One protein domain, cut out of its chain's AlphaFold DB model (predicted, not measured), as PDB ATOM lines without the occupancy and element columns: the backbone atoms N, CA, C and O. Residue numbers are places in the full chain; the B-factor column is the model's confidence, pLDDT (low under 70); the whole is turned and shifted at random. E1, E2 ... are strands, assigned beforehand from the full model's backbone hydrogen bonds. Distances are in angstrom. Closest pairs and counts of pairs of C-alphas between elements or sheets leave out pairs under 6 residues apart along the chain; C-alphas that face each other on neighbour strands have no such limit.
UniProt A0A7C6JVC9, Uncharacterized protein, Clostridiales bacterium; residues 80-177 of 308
ATOM      1  N   THR A  80     179.662 168.401 156.455       87.38
ATOM      2  CA  THR A  80     180.555 168.646 157.595       87.38
ATOM      3  C   THR A  80     181.225 169.997 157.425       87.38
ATOM      4  O   THR A  80     181.987 170.182 156.481       87.38
ATOM      5  N   VAL A  81     180.971 170.925 158.350       89.06
ATOM      6  CA  VAL A  81     181.695 172.201 158.432       89.06
ATOM      7  C   VAL A  81     183.056 171.950 159.078       89.06
ATOM      8  O   VAL A  81     183.122 171.399 160.179       89.06
ATOM      9  N   PHE A  82     184.139 172.341 158.408       87.69
ATOM     10  CA  PHE A  82     185.506 172.188 158.925       87.69
ATOM     11  C   PHE A  82     186.228 173.522 159.171       87.69
ATOM     12  O   PHE A  82     187.229 173.543 159.887       87.69
ATOM     13  N   SER A  83     185.710 174.631 158.637       89.50
ATOM     14  CA  SER A  83     186.115 176.001 158.977       89.50
ATOM     15  C   SER A  83     184.894 176.912 158.913       89.50
ATOM     16  O   SER A  83     184.054 176.748 158.033       89.50
ATOM     17  N   GLU A  84     184.818 177.889 159.809       93.56
ATOM     18  CA  GLU A  84     183.715 178.847 159.890       93.56
ATOM     19  C   GLU A  84     184.233 180.189 160.406       93.56
ATOM     20  O   GLU A  84     185.104 180.228 161.282       93.56
ATOM     21  N   LEU A  85     183.699 181.276 159.853       95.75
ATOM     22  CA  LEU A  85     183.877 182.626 160.366       95.75
ATOM     23  C   LEU A  85     182.503 183.270 160.549       95.75
ATOM     24  O   LEU A  85     181.841 183.578 159.560       95.75
ATOM     25  N   ASP A  86     182.123 183.491 161.808       96.62
ATOM     26  CA  ASP A  86     180.873 184.145 162.202       96.62
ATOM     27  C   ASP A  86     181.094 185.629 162.490       96.62
ATOM     28  O   ASP A  86     181.967 186.004 163.285       96.62
ATOM     29  N   LYS A  87     180.270 186.482 161.885       96.75
ATOM     30  CA  LYS A  87     180.293 187.929 162.099       96.75
ATOM     31  C   LYS A  87     178.967 188.537 161.648       96.75
ATOM     32  O   LYS A  87     178.478 188.198 160.586       96.75
ATOM     33  N   ASP A  88     178.409 189.454 162.429       97.38
ATOM     34  CA  ASP A  88     177.329 190.346 161.977       97.38
ATOM     35  C   ASP A  88     177.963 191.424 161.088       97.38
ATOM     36  O   ASP A  88     178.567 192.378 161.595       97.38
ATOM     37  N   ILE A  89     177.965 191.195 159.772       97.19
ATOM     38  CA  ILE A  89     178.693 192.049 158.822       97.19
ATOM     39  C   ILE A  89     177.877 193.278 158.413       97.19
ATOM     40  O   ILE A  89     178.463 194.309 158.078       97.19
ATOM     41  N   ASP A  90     176.547 193.214 158.498       95.94
ATOM     42  CA  ASP A  90     175.642 194.313 158.149       95.94
ATOM     43  C   ASP A  90     175.152 195.136 159.364       95.94
ATOM     44  O   ASP A  90     174.529 196.189 159.200       95.94
ATOM     45  N   ASN A  91     175.539 194.739 160.580       95.50
ATOM     46  CA  ASN A  91     175.193 195.350 161.867       95.50
ATOM     47  C   ASN A  91     173.687 195.363 162.172       95.50
ATOM     48  O   ASN A  91     173.194 196.281 162.844       95.50
ATOM     49  N   ASN A  92     172.936 194.374 161.690       96.19
ATOM     50  CA  ASN A  92     171.503 194.283 161.948       96.19
ATOM     51  C   ASN A  92     171.145 193.464 163.208       96.19
ATOM     52  O   ASN A  92     169.974 193.418 163.607       96.19
ATOM     53  N   GLY A  93     172.142 192.875 163.879       96.12
ATOM     54  CA  GLY A  93     171.987 192.069 165.088       96.12
ATOM     55  C   GLY A  93     171.762 190.573 164.842       96.12
ATOM     56  O   GLY A  93     171.519 189.841 165.809       96.12
ATOM     57  N   ILE A  94     171.827 190.116 163.593       96.19
ATOM     58  CA  ILE A  94     171.807 188.709 163.183       96.19
ATOM     59  C   ILE A  94     173.238 188.328 162.782       96.19
ATOM     60  O   ILE A  94     173.956 189.122 162.192       96.19
ATOM     61  N   MET A  95     173.694 187.136 163.173       97.19
ATOM     62  CA  MET A  95     175.021 186.664 162.767       97.19
ATOM     63  C   MET A  95     174.971 186.142 161.333       97.19
ATOM     64  O   MET A  95     174.087 185.349 160.996       97.19
ATOM     65  N   ASP A  96     175.967 186.534 160.552       98.00
ATOM     66  CA  ASP A  96     176.263 185.997 159.233       98.00
ATOM     67  C   ASP A  96     177.472 185.068 159.336       98.00
ATOM     68  O   ASP A  96     178.241 185.129 160.304       98.00
ATOM     69  N   SER A  97     177.670 184.216 158.334       97.38
ATOM     70  CA  SER A  97     178.799 183.289 158.353       97.38
ATOM     71  C   SER A  97     179.308 182.932 156.967       97.38
ATOM     72  O   SER A  97     178.526 182.771 156.026       97.38
ATOM     73  N   VAL A  98     180.609 182.680 156.874       96.56
ATOM     74  CA  VAL A  98     181.196 181.913 155.771       96.56
ATOM     75  C   VAL A  98     181.652 180.571 156.318       96.56
ATOM     76  O   VAL A  98     182.448 180.510 157.255       96.56
ATOM     77  N   GLN A  99     181.162 179.495 155.715       94.06
ATOM     78  CA  GLN A  99     181.447 178.123 156.118       94.06
ATOM     79  C   GLN A  99     182.186 177.400 154.996       94.06
ATOM     80  O   GLN A  99     181.792 177.496 153.839       94.06
ATOM     81  N   LEU A 100     183.235 176.650 155.332       91.38
ATOM     82  CA  LEU A 100     183.849 175.678 154.429       91.38
ATOM     83  C   LEU A 100     183.325 174.290 154.791       91.38
ATOM     84  O   LEU A 100     183.473 173.841 155.935       91.38
ATOM     85  N   LEU A 101     182.691 173.638 153.819       90.62
ATOM     86  CA  LEU A 101     181.966 172.389 154.003       90.62
ATOM     87  C   LEU A 101     182.524 171.279 153.117       90.62
ATOM     88  O   LEU A 101     182.970 171.517 151.996       90.62
ATOM     89  N   GLU A 102     182.441 170.049 153.615       87.50
ATOM     90  CA  GLU A 102     182.661 168.817 152.858       87.50
ATOM     91  C   GLU A 102     181.347 168.026 152.777       87.50
ATOM     92  O   GLU A 102     180.718 167.717 153.798       87.50
ATOM     93  N   ARG A 103     180.929 167.687 151.553       86.81
ATOM     94  CA  ARG A 103     179.824 166.758 151.283       86.81
ATOM     95  C   ARG A 103     180.285 165.316 151.477       86.81
ATOM     96  O   ARG A 103     181.463 164.994 151.362       86.81
ATOM     97  N   THR A 104     179.346 164.390 151.665       83.75
ATOM     98  CA  THR A 104     179.655 162.951 151.811       83.75
ATOM     99  C   THR A 104     180.397 162.315 150.633       83.75
ATOM    100  O   THR A 104     180.989 161.252 150.801       83.75
ATOM    101  N   ASP A 105     180.329 162.910 149.440       83.38
ATOM    102  CA  ASP A 105     181.069 162.451 148.259       83.38
ATOM    103  C   ASP A 105     182.506 163.006 148.184       83.38
ATOM    104  O   ASP A 105     183.241 162.665 147.258       83.38
ATOM    105  N   GLY A 106     182.917 163.806 149.174       81.38
ATOM    106  CA  GLY A 106     184.221 164.462 149.253       81.38
ATOM    107  C   GLY A 106     184.283 165.819 148.546       81.38
ATOM    108  O   GLY A 106     185.339 166.447 148.561       81.38
ATOM    109  N   THR A 107     183.190 166.284 147.927       83.50
ATOM    110  CA  THR A 107     183.134 167.616 147.307       83.50
ATOM    111  C   THR A 107     183.231 168.690 148.379       83.50
ATOM    112  O   THR A 107     182.500 168.641 149.372       83.50
ATOM    113  N   MET A 108     184.090 169.682 148.154       85.44
ATOM    114  CA  MET A 108     184.276 170.797 149.075       85.44
ATOM    115  C   MET A 108     183.798 172.101 148.476       85.44
ATOM    116  O   MET A 108     183.984 172.363 147.287       85.44
ATOM    117  N   TYR A 109     183.182 172.923 149.315       87.44
ATOM    118  CA  TYR A 109     182.679 174.213 148.883       87.44
ATOM    119  C   TYR A 109     182.610 175.213 150.038       87.44
ATOM    120  O   TYR A 109     182.559 174.834 151.209       87.44
ATOM    121  N   ALA A 110     182.622 176.497 149.695       90.31
ATOM    122  CA  ALA A 110     182.327 177.583 150.615       90.31
ATOM    123  C   ALA A 110     180.843 177.958 150.509       90.31
ATOM    124  O   ALA A 110     180.343 178.150 149.399       90.31
ATOM    125  N   ALA A 111     180.151 178.090 151.637       93.94
ATOM    126  CA  ALA A 111     178.809 178.653 151.721       93.94
ATOM    127  C   ALA A 111     178.853 180.016 152.405       93.94
ATOM    128  O   ALA A 111     179.473 180.166 153.458       93.94
ATOM    129  N   VAL A 112     178.159 180.992 151.825       96.75
ATOM    130  CA  VAL A 112     177.961 182.314 152.425       96.75
ATOM    131  C   VAL A 112     176.526 182.401 152.910       96.75
ATOM    132  O   VAL A 112     175.590 182.244 152.122       96.75
ATOM    133  N   ILE A 113     176.361 182.632 154.206       97.12
ATOM    134  CA  ILE A 113     175.072 182.768 154.873       97.12
ATOM    135  C   ILE A 113     174.940 184.204 155.355       97.12
ATOM    136  O   ILE A 113     175.765 184.671 156.135       97.12
ATOM    137  N   LEU A 114     173.894 184.879 154.890       96.75
ATOM    138  CA  LEU A 114     173.533 186.238 155.273       96.75
ATOM    139  C   LEU A 114     172.133 186.178 155.883       96.75
ATOM    140  O   LEU A 114     171.205 185.661 155.259       96.75
ATOM    141  N   ASN A 115     171.963 186.674 157.104       95.00
ATOM    142  CA  ASN A 115     170.673 186.701 157.795       95.00
ATOM    143  C   ASN A 115     169.988 185.332 157.954       95.00
ATOM    144  O   ASN A 115     168.760 185.223 157.970       95.00
ATOM    145  N   GLY A 116     170.789 184.274 158.100       91.69
ATOM    146  CA  GLY A 116     170.313 182.893 158.218       91.69
ATOM    147  C   GLY A 116     169.886 182.246 156.896       91.69
ATOM    148  O   GLY A 116     169.421 181.105 156.913       91.69
ATOM    149  N   GLU A 117     170.054 182.933 155.765       93.56
ATOM    150  CA  GLU A 117     169.815 182.394 154.428       93.56
ATOM    151  C   GLU A 117     171.139 182.166 153.700       93.56
ATOM    152  O   GLU A 117     172.014 183.030 153.675       93.56
ATOM    153  N   THR A 118     171.294 180.999 153.074       94.75
ATOM    154  CA  THR A 118     172.447 180.739 152.214       94.75
ATOM    155  C   THR A 118     172.274 181.472 150.889       94.75
ATOM    156  O   THR A 118     171.363 181.173 150.119       94.75
ATOM    157  N   ILE A 119     173.159 182.429 150.626       95.81
ATOM    158  CA  ILE A 119     173.063 183.334 149.477       95.81
ATOM    159  C   ILE A 119     174.005 182.970 148.329       95.81
ATOM    160  O   ILE A 119     173.767 183.374 147.191       95.81
ATOM    161  N   PHE A 120     175.072 182.220 148.611       94.69
ATOM    162  CA  PHE A 120     176.079 181.861 147.619       94.69
ATOM    163  C   PHE A 120     176.812 180.573 147.997       94.69
ATOM    164  O   PHE A 120     177.087 180.338 149.176       94.69
ATOM    165  N   HIS A 121     177.163 179.777 146.985       90.81
ATOM    166  CA  HIS A 121     178.053 178.624 147.098       90.81
ATOM    167  C   HIS A 121     179.214 178.765 146.114       90.81
ATOM    168  O   HIS A 121     179.004 179.152 144.964       90.81
ATOM    169  N   TYR A 122     180.413 178.376 146.539       86.19
ATOM    170  CA  TYR A 122     181.589 178.304 145.681       86.19
ATOM    171  C   TYR A 122     182.280 176.952 145.816       86.19
ATOM    172  O   TYR A 122     182.803 176.632 146.881       86.19
ATOM    173  N   GLU A 123     182.275 176.151 144.753       82.31
ATOM    174  CA  GLU A 123     182.943 174.846 144.733       82.31
ATOM    175  C   GLU A 123     184.418 175.007 144.340       82.31
ATOM    176  O   GLU A 123     184.737 175.698 143.372       82.31
ATOM    177  N   TRP A 124     185.315 174.342 145.075       71.94
ATOM    178  CA  TRP A 124     186.753 174.324 144.793       71.94
ATOM    179  C   TRP A 124     187.256 172.885 144.757       71.94
ATOM    180  O   TRP A 124     186.809 172.043 145.535       71.94
ATOM    181  N   GLU A 125     188.238 172.605 143.902       64.75
ATOM    182  CA  GLU A 125     188.824 171.264 143.794       64.75
ATOM    183  C   GLU A 125     189.584 170.803 145.061       64.75
ATOM    184  O   GLU A 125     189.704 169.596 145.274       64.75
ATOM    185  N   ASP A 126     190.074 171.709 145.926       67.00
ATOM    186  CA  ASP A 126     190.768 171.331 147.171       67.00
ATOM    187  C   ASP A 126     190.727 172.429 148.258       67.00
ATOM    188  O   ASP A 126     191.573 173.319 148.282       67.00
ATOM    189  N   LEU A 127     189.773 172.344 149.196       66.56
ATOM    190  CA  LEU A 127     189.684 173.245 150.366       66.56
ATOM    191  C   LEU A 127     190.224 172.619 151.666       66.56
ATOM    192  O   LEU A 127     190.121 173.226 152.731       66.56
ATOM    193  N   ARG A 128     190.789 171.401 151.621       62.16
ATOM    194  CA  ARG A 128     191.073 170.570 152.820       62.16
ATOM    195  C   ARG A 128     191.984 171.217 153.847       62.16
ATOM    196  O   ARG A 128     192.000 170.820 155.010       62.16
ATOM    197  N   LEU A 129     192.804 172.150 153.393       69.38
ATOM    198  CA  LEU A 129     193.771 172.863 154.201       69.38
ATOM    199  C   LEU A 129     193.548 174.353 154.017       69.38
ATOM    200  O   LEU A 129     194.513 175.055 153.779       69.38
ATOM    201  N   MET A 130     192.309 174.829 154.075       82.94
ATOM    202  CA  MET A 130     192.000 176.250 153.969       82.94
ATOM    203  C   MET A 130     191.201 176.748 155.173       82.94
ATOM    204  O   MET A 130     190.541 175.970 155.861       82.94
ATOM    205  N   SER A 131     191.277 178.048 155.439       87.06
ATOM    206  CA  SER A 131     190.483 178.717 156.465       87.06
ATOM    207  C   SER A 131     190.016 180.082 155.979       87.06
ATOM    208  O   SER A 131     190.713 180.750 155.217       87.06
ATOM    209  N   VAL A 132     188.819 180.478 156.405       91.06
ATOM    210  CA  VAL A 132     188.271 181.805 156.115       91.06
ATOM    211  C   VAL A 132     188.917 182.818 157.051       91.06
ATOM    212  O   VAL A 132     188.860 182.645 158.267       91.06
ATOM    213  N   ASN A 133     189.489 183.886 156.494       90.50
ATOM    214  CA  ASN A 133     190.214 184.893 157.273       90.50
ATOM    215  C   ASN A 133     189.574 186.282 157.252       90.50
ATOM    216  O   ASN A 133     189.667 186.997 158.251       90.50
ATOM    217  N   SER A 134     188.890 186.652 156.169       93.56
ATOM    218  CA  SER A 134     188.155 187.918 156.075       93.56
ATOM    219  C   SER A 134     186.707 187.673 155.686       93.56
ATOM    220  O   SER A 134     186.425 186.797 154.871       93.56
ATOM    221  N   PHE A 135     185.809 188.471 156.261       96.88
ATOM    222  CA  PHE A 135     184.393 188.531 155.912       96.88
ATOM    223  C   PHE A 135     183.897 189.950 156.212       96.88
ATOM    224  O   PHE A 135     183.701 190.338 157.369       96.88
ATOM    225  N   GLU A 136     183.830 190.772 155.170       97.69
ATOM    226  CA  GLU A 136     183.578 192.213 155.254       97.69
ATOM    227  C   GLU A 136     182.418 192.621 154.346       97.69
ATOM    228  O   GLU A 136     182.185 191.983 153.321       97.69
ATOM    229  N   TYR A 137     181.719 193.698 154.715       97.56
ATOM    230  CA  TYR A 137     180.559 194.216 153.989       97.56
ATOM    231  C   TYR A 137     180.709 195.715 153.732       97.56
ATOM    232  O   TYR A 137     180.514 196.531 154.634       97.56
ATOM    233  N   LEU A 138     181.143 196.071 152.522       97.62
ATOM    234  CA  LEU A 138     181.570 197.426 152.166       97.62
ATOM    235  C   LEU A 138     181.197 197.753 150.717       97.62
ATOM    236  O   LEU A 138     181.311 196.901 149.846       97.62
ATOM    237  N   ASP A 139     180.818 199.004 150.470       97.38
ATOM    238  CA  ASP A 139     180.632 199.586 149.133       97.38
ATOM    239  C   ASP A 139     182.002 199.795 148.461       97.38
ATOM    240  O   ASP A 139     182.749 200.704 148.855       97.38
ATOM    241  N   PHE A 140     182.357 198.936 147.500       97.50
ATOM    242  CA  PHE A 140     183.609 199.010 146.737       97.50
ATOM    243  C   PHE A 140     183.436 199.694 145.373       97.50
ATOM    244  O   PHE A 140     184.414 200.242 144.845       97.50
ATOM    245  N   ASP A 141     182.235 199.713 144.792       95.94
ATOM    246  CA  ASP A 141     181.984 200.301 143.465       95.94
ATOM    247  C   ASP A 141     181.316 201.687 143.462       95.94
ATOM    248  O   ASP A 141     181.110 202.300 142.405       95.94
ATOM    249  N   GLN A 142     181.111 202.242 144.655       95.38
ATOM    250  CA  GLN A 142     180.536 203.557 144.924       95.38
ATOM    251  C   GLN A 142     179.097 203.712 144.418       95.38
ATOM    252  O   GLN A 142     178.688 204.826 144.055       95.38
ATOM    253  N   ASP A 143     178.328 202.624 144.364       95.25
ATOM    254  CA  ASP A 143     176.905 202.657 144.025       95.25
ATOM    255  C   ASP A 143     175.971 202.804 145.242       95.25
ATOM    256  O   ASP A 143     174.764 202.979 145.053       95.25
ATOM    257  N   HIS A 144     176.544 202.885 146.451       94.12
ATOM    258  CA  HIS A 144     175.862 202.977 147.748       94.12
ATOM    259  C   HIS A 144     175.171 201.698 148.228       94.12
ATOM    260  O   HIS A 144     174.491 201.738 149.257       94.12
ATOM    261  N   GLU A 145     175.371 200.583 147.539       95.31
ATOM    262  CA  GLU A 145     175.096 199.248 148.045       95.31
ATOM    263  C   GLU A 145     176.425 198.605 148.466       95.31
ATOM    264  O   GLU A 145     177.492 198.935 147.959       95.31
ATOM    265  N   ASN A 146     176.382 197.727 149.464       97.00
ATOM    266  CA  ASN A 146     177.588 197.060 149.944       97.00
ATOM    267  C   ASN A 146     177.779 195.712 149.236       97.00
ATOM    268  O   ASN A 146     176.836 194.930 149.073       97.00
ATOM    269  N   GLU A 147     179.034 195.388 148.954       97.69
ATOM    270  CA  GLU A 147     179.487 194.071 148.526       97.69
ATOM    271  C   GLU A 147     180.015 193.258 149.709       97.69
ATOM    272  O   GLU A 147     180.443 193.800 150.730       97.69
ATOM    273  N   ILE A 148     180.041 191.936 149.546       98.00
ATOM    274  CA  ILE A 148     180.648 191.012 150.504       98.00
ATOM    275  C   ILE A 148     182.048 190.644 150.018       98.00
ATOM    276  O   ILE A 148     182.191 190.064 148.944       98.00
ATOM    277  N   PHE A 149     183.071 190.924 150.821       97.69
ATOM    278  CA  PHE A 149     184.455 190.523 150.570       97.69
ATOM    279  C   PHE A 149     184.873 189.389 151.502       97.69
ATOM    280  O   PHE A 149     184.683 189.469 152.717       97.69
ATOM    281  N   ILE A 150     185.462 188.341 150.927       96.50
ATOM    282  CA  ILE A 150     185.886 187.131 151.629       96.50
ATOM    283  C   ILE A 150     187.309 186.780 151.207       96.50
ATOM    284  O   ILE A 150     187.622 186.787 150.015       96.50
ATOM    285  N   THR A 151     188.145 186.410 152.180       93.75
ATOM    286  CA  THR A 151     189.426 185.746 151.903       93.75
ATOM    287  C   THR A 151     189.461 184.350 152.492       93.75
ATOM    288  O   THR A 151     189.027 184.125 153.627       93.75
ATOM    289  N   ILE A 152     189.992 183.416 151.710       90.06
ATOM    290  CA  ILE A 152     190.198 182.028 152.097       90.06
ATOM    291  C   ILE A 152     191.679 181.713 151.885       90.06
ATOM    292  O   ILE A 152     192.168 181.755 150.760       90.06
ATOM    293  N   ASP A 153     192.386 181.378 152.963       85.75
ATOM    294  CA  ASP A 153     193.833 181.164 152.924       85.75
ATOM    295  C   ASP A 153     194.202 179.708 153.205       85.75
ATOM    296  O   ASP A 153     193.570 179.051 154.041       85.75
ATOM    297  N   PRO A 154     195.271 179.193 152.579       79.00
ATOM    298  CA  PRO A 154     195.778 177.872 152.876       79.00
ATOM    299  C   PRO A 154     196.466 177.806 154.252       79.00
ATOM    300  O   PRO A 154     197.316 178.617 154.606       79.00
ATOM    301  N   LEU A 155     196.178 176.746 155.001       74.94
ATOM    302  CA  LEU A 155     196.762 176.330 156.277       74.94
ATOM    303  C   LEU A 155     198.109 175.594 156.118       74.94
ATOM    304  O   LEU A 155     198.539 174.877 157.026       74.94
ATOM    305  N   VAL A 156     198.782 175.724 154.970       67.25
ATOM    306  CA  VAL A 156     200.096 175.108 154.729       67.25
ATOM    307  C   VAL A 156     201.236 176.107 154.882       67.25
ATOM    308  O   VAL A 156     201.106 177.301 154.646       67.25
ATOM    309  N   ASN A 157     202.403 175.594 155.266       54.84
ATOM    310  CA  ASN A 157     203.622 176.377 155.482       54.84
ATOM    311  C   ASN A 157     204.392 176.707 154.190       54.84
ATOM    312  O   ASN A 157     205.445 177.344 154.250       54.84
ATOM    313  N   SER A 158     203.908 176.257 153.033       55.50
ATOM    314  CA  SER A 158     204.513 176.502 151.729       55.50
ATOM    315  C   SER A 158     203.683 177.511 150.936       55.50
ATOM    316  O   SER A 158     202.867 177.102 150.124       55.50
ATOM    317  N   MET A 159     203.975 178.794 151.192       58.09
ATOM    318  CA  MET A 159     203.569 180.017 150.469       58.09
ATOM    319  C   MET A 159     202.048 180.273 150.358       58.09
ATOM    320  O   MET A 159     201.311 179.398 149.912       58.09
ATOM    321  N   PRO A 160     201.557 181.463 150.753       59.38
ATOM    322  CA  PRO A 160     200.126 181.742 150.759       59.38
ATOM    323  C   PRO A 160     199.589 181.945 149.332       59.38
ATOM    324  O   PRO A 160     200.198 182.648 148.526       59.38
ATOM    325  N   LEU A 161     198.465 181.289 149.045       79.56
ATOM    326  CA  LEU A 161     197.614 181.476 147.870       79.56
ATOM    327  C   LEU A 161     196.277 181.990 148.405       79.56
ATOM    328  O   LEU A 161     195.385 181.194 148.687       79.56
ATOM    329  N   THR A 162     196.189 183.286 148.687       88.00
ATOM    330  CA  THR A 162     194.942 183.867 149.188       88.00
ATOM    331  C   THR A 162     193.930 183.874 148.064       88.00
ATOM    332  O   THR A 162     194.103 184.574 147.065       88.00
ATOM    333  N   GLU A 163     192.855 183.125 148.261       88.44
ATOM    334  CA  GLU A 163     191.709 183.171 147.377       88.44
ATOM    335  C   GLU A 163     190.780 184.286 147.830       88.44
ATOM    336  O   GLU A 163     190.463 184.435 149.015       88.44
ATOM    337  N   VAL A 164     190.369 185.094 146.867       91.69
ATOM    338  CA  VAL A 164     189.584 186.298 147.067       91.69
ATOM    339  C   VAL A 164     188.247 186.123 146.375       91.69
ATOM    340  O   VAL A 164     188.172 185.890 145.171       91.69
ATOM    341  N   LEU A 165     187.173 186.301 147.136       93.31
ATOM    342  CA  LEU A 165     185.822 186.366 146.601       93.31
ATOM    343  C   LEU A 165     185.248 187.735 146.938       93.31
ATOM    344  O   LEU A 165     185.288 188.170 148.087       93.31
ATOM    345  N   THR A 166     184.703 188.418 145.937       96.25
ATOM    346  CA  THR A 166     183.856 189.595 146.158       96.25
ATOM    347  C   THR A 166     182.498 189.326 145.535       96.25
ATOM    348  O   THR A 166     182.429 188.929 144.373       96.25
ATOM    349  N   LEU A 167     181.430 189.474 146.312       96.25
ATOM    350  CA  LEU A 167     180.064 189.197 145.884       96.25
ATOM    351  C   LEU A 167     179.256 190.490 145.845       96.25
ATOM    352  O   LEU A 167     179.259 191.247 146.813       96.25
ATOM    353  N   LYS A 168     178.500 190.681 144.763       95.56
ATOM    354  CA  LYS A 168     177.555 191.787 144.589       95.56
ATOM    355  C   LYS A 168     176.140 191.261 144.383       95.56
ATOM    356  O   LYS A 168     175.931 190.290 143.650       95.56
ATOM    357  N   LEU A 169     175.161 191.913 145.005       94.88
ATOM    358  CA  LEU A 169     173.749 191.650 144.756       94.88
ATOM    359  C   LEU A 169     173.313 192.360 143.466       94.88
ATOM    360  O   LEU A 169     173.244 193.583 143.415       94.88
ATOM    361  N   SER A 170     172.971 191.594 142.432       90.75
ATOM    362  CA  SER A 170     172.434 192.112 141.168       90.75
ATOM    363  C   SER A 170     171.193 191.329 140.770       90.75
ATOM    364  O   SER A 170     171.196 190.099 140.763       90.75
ATOM    365  N   ASP A 171     170.115 192.034 140.423       90.69
ATOM    366  CA  ASP A 171     168.839 191.431 140.005       90.69
ATOM    367  C   ASP A 171     168.274 190.407 141.014       90.69
ATOM    368  O   ASP A 171     167.667 189.403 140.638       90.69
ATOM    369  N   GLY A 172     168.485 190.652 142.312       91.81
ATOM    370  CA  GLY A 172     168.038 189.766 143.391       91.81
ATOM    371  C   GLY A 172     168.887 188.504 143.575       91.81
ATOM    372  O   GLY A 172     168.469 187.604 144.299       91.81
ATOM    373  N   GLN A 173     170.056 188.420 142.934       92.88
ATOM    374  CA  GLN A 173     170.993 187.308 143.083       92.88
ATOM    375  C   GLN A 173     172.391 187.806 143.434       92.88
ATOM    376  O   GLN A 173     172.890 188.758 142.838       92.88
ATOM    377  N   TRP A 174     173.044 187.123 144.370       95.12
ATOM    378  CA  TRP A 174     174.454 187.350 144.659       95.12
ATOM    379  C   TRP A 174     175.318 186.716 143.573       95.12
ATOM    380  O   TRP A 174     175.145 185.545 143.229       95.12
ATOM    381  N   ARG A 175     176.232 187.502 143.008       92.50
ATOM    382  CA  ARG A 175     177.152 187.079 141.951       92.50
ATOM    383  C   ARG A 175     178.571 187.478 142.305       92.50
ATOM    384  O   ARG A 175     178.784 188.512 142.931       92.50
ATOM    385  N   MET A 176     179.524 186.657 141.884       91.69
ATOM    386  CA  MET A 176     180.940 186.970 142.011       91.69
ATOM    387  C   MET A 176     181.314 188.115 141.068       91.69
ATOM    388  O   MET A 176     180.878 188.132 139.918       91.69
ATOM    389  N   MET A 177     182.100 189.057 141.574       92.94
ATOM    390  CA  MET A 177     182.735 190.108 140.785       92.94
ATOM    391  C   MET A 177     184.034 189.585 140.174       92.94
ATOM    392  O   MET A 177     184.696 188.724 140.757       92.94
TER     393      MET A 177
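Overview. This is residues 80 to 177 of the 308 residues of an uncharacterized protein of Clostridiales bacterium (UniProt A0A7C6JVC9). Two four-stranded antiparallel sheets lie face to face as a sandwich, their strands crossed at 38 degrees: E1 to E4 make one layer, E5 to E8 the other. The edge strands come near each other at both sides, E1 to E5 and E4 to E8, and both sheets are strongly twisted. The printed part has 98 residues with eight named strands and no named helix, an all strand class, and the sheet orders E1 E2 E3 E4 and E5 E6 E7 E8 follow the chain. It is compact, with a radius of gyration of the C-alphas of 13.6 A, and spans 38 by 29 by 25 A.

Arrangement. Start at E1, residues 80 to 87, which bends by 67 degrees at residue 83, and go on to E2, residues 96 to 103, which bends by 52 degrees at residue 100. They form a hairpin, with N 82 and O 100 3.0 A apart, within hydrogen-bond range. E3, residues 108 to 114, is the next antiparallel neighbour, with N 99 and O 111 2.9 A apart. E4, residues 117 to 124, ends this meander, each strand the antiparallel neighbour of the one before; look at N 112 and O 120, 2.9 A apart. The tight link from E4 to E5, residues 130 to 138, leads into the second sheet. There E6, residues 147 to 154, pairs with E5 through N 133 and O 151, 2.9 A, and E7, residues 163 to 170, pairs with E6 through N 150 and O 165, 2.9 A. E8, residues 173 to 176, closes this second meander, with N 168 and O 175 2.9 A apart. The pairing of E7 is staggered: residues 163 to 167 pair with E6, residues 167 to 170 with E8. Between the sheets, the closest C-alphas of E1 and E5 are Ser 83 and Ser 131, 5.7 A; those of E4 and E8 are Ile 119 and Trp 174, 6.4 A. E4 and E5 are apart.

Along the chain. Find C-alpha 80 at (180.555, 168.646, 157.595); from there E1 runs 19.8 A to residue 87. E2 measures 21.1 A, E3 19.8 A and E4 21.1 A. E5, the longest by residues, begins at C-alpha 130, (192.000, 176.250, 153.969), and runs 23.7 A. E6 measures 23.4 A, E7 22.1 A, and E8 runs 10.0 A to C-alpha 176 at (180.940, 186.970, 142.011).

Size, cuts and confidence. The C-alphas farthest apart, of Asp 105 and Gln 142, are 41.2 A from each other. The printed part has no cut and no long link. The mean pLDDT of the printed part is 89.1; look for values under 70 at residues 125 to 129 and 156 to 160.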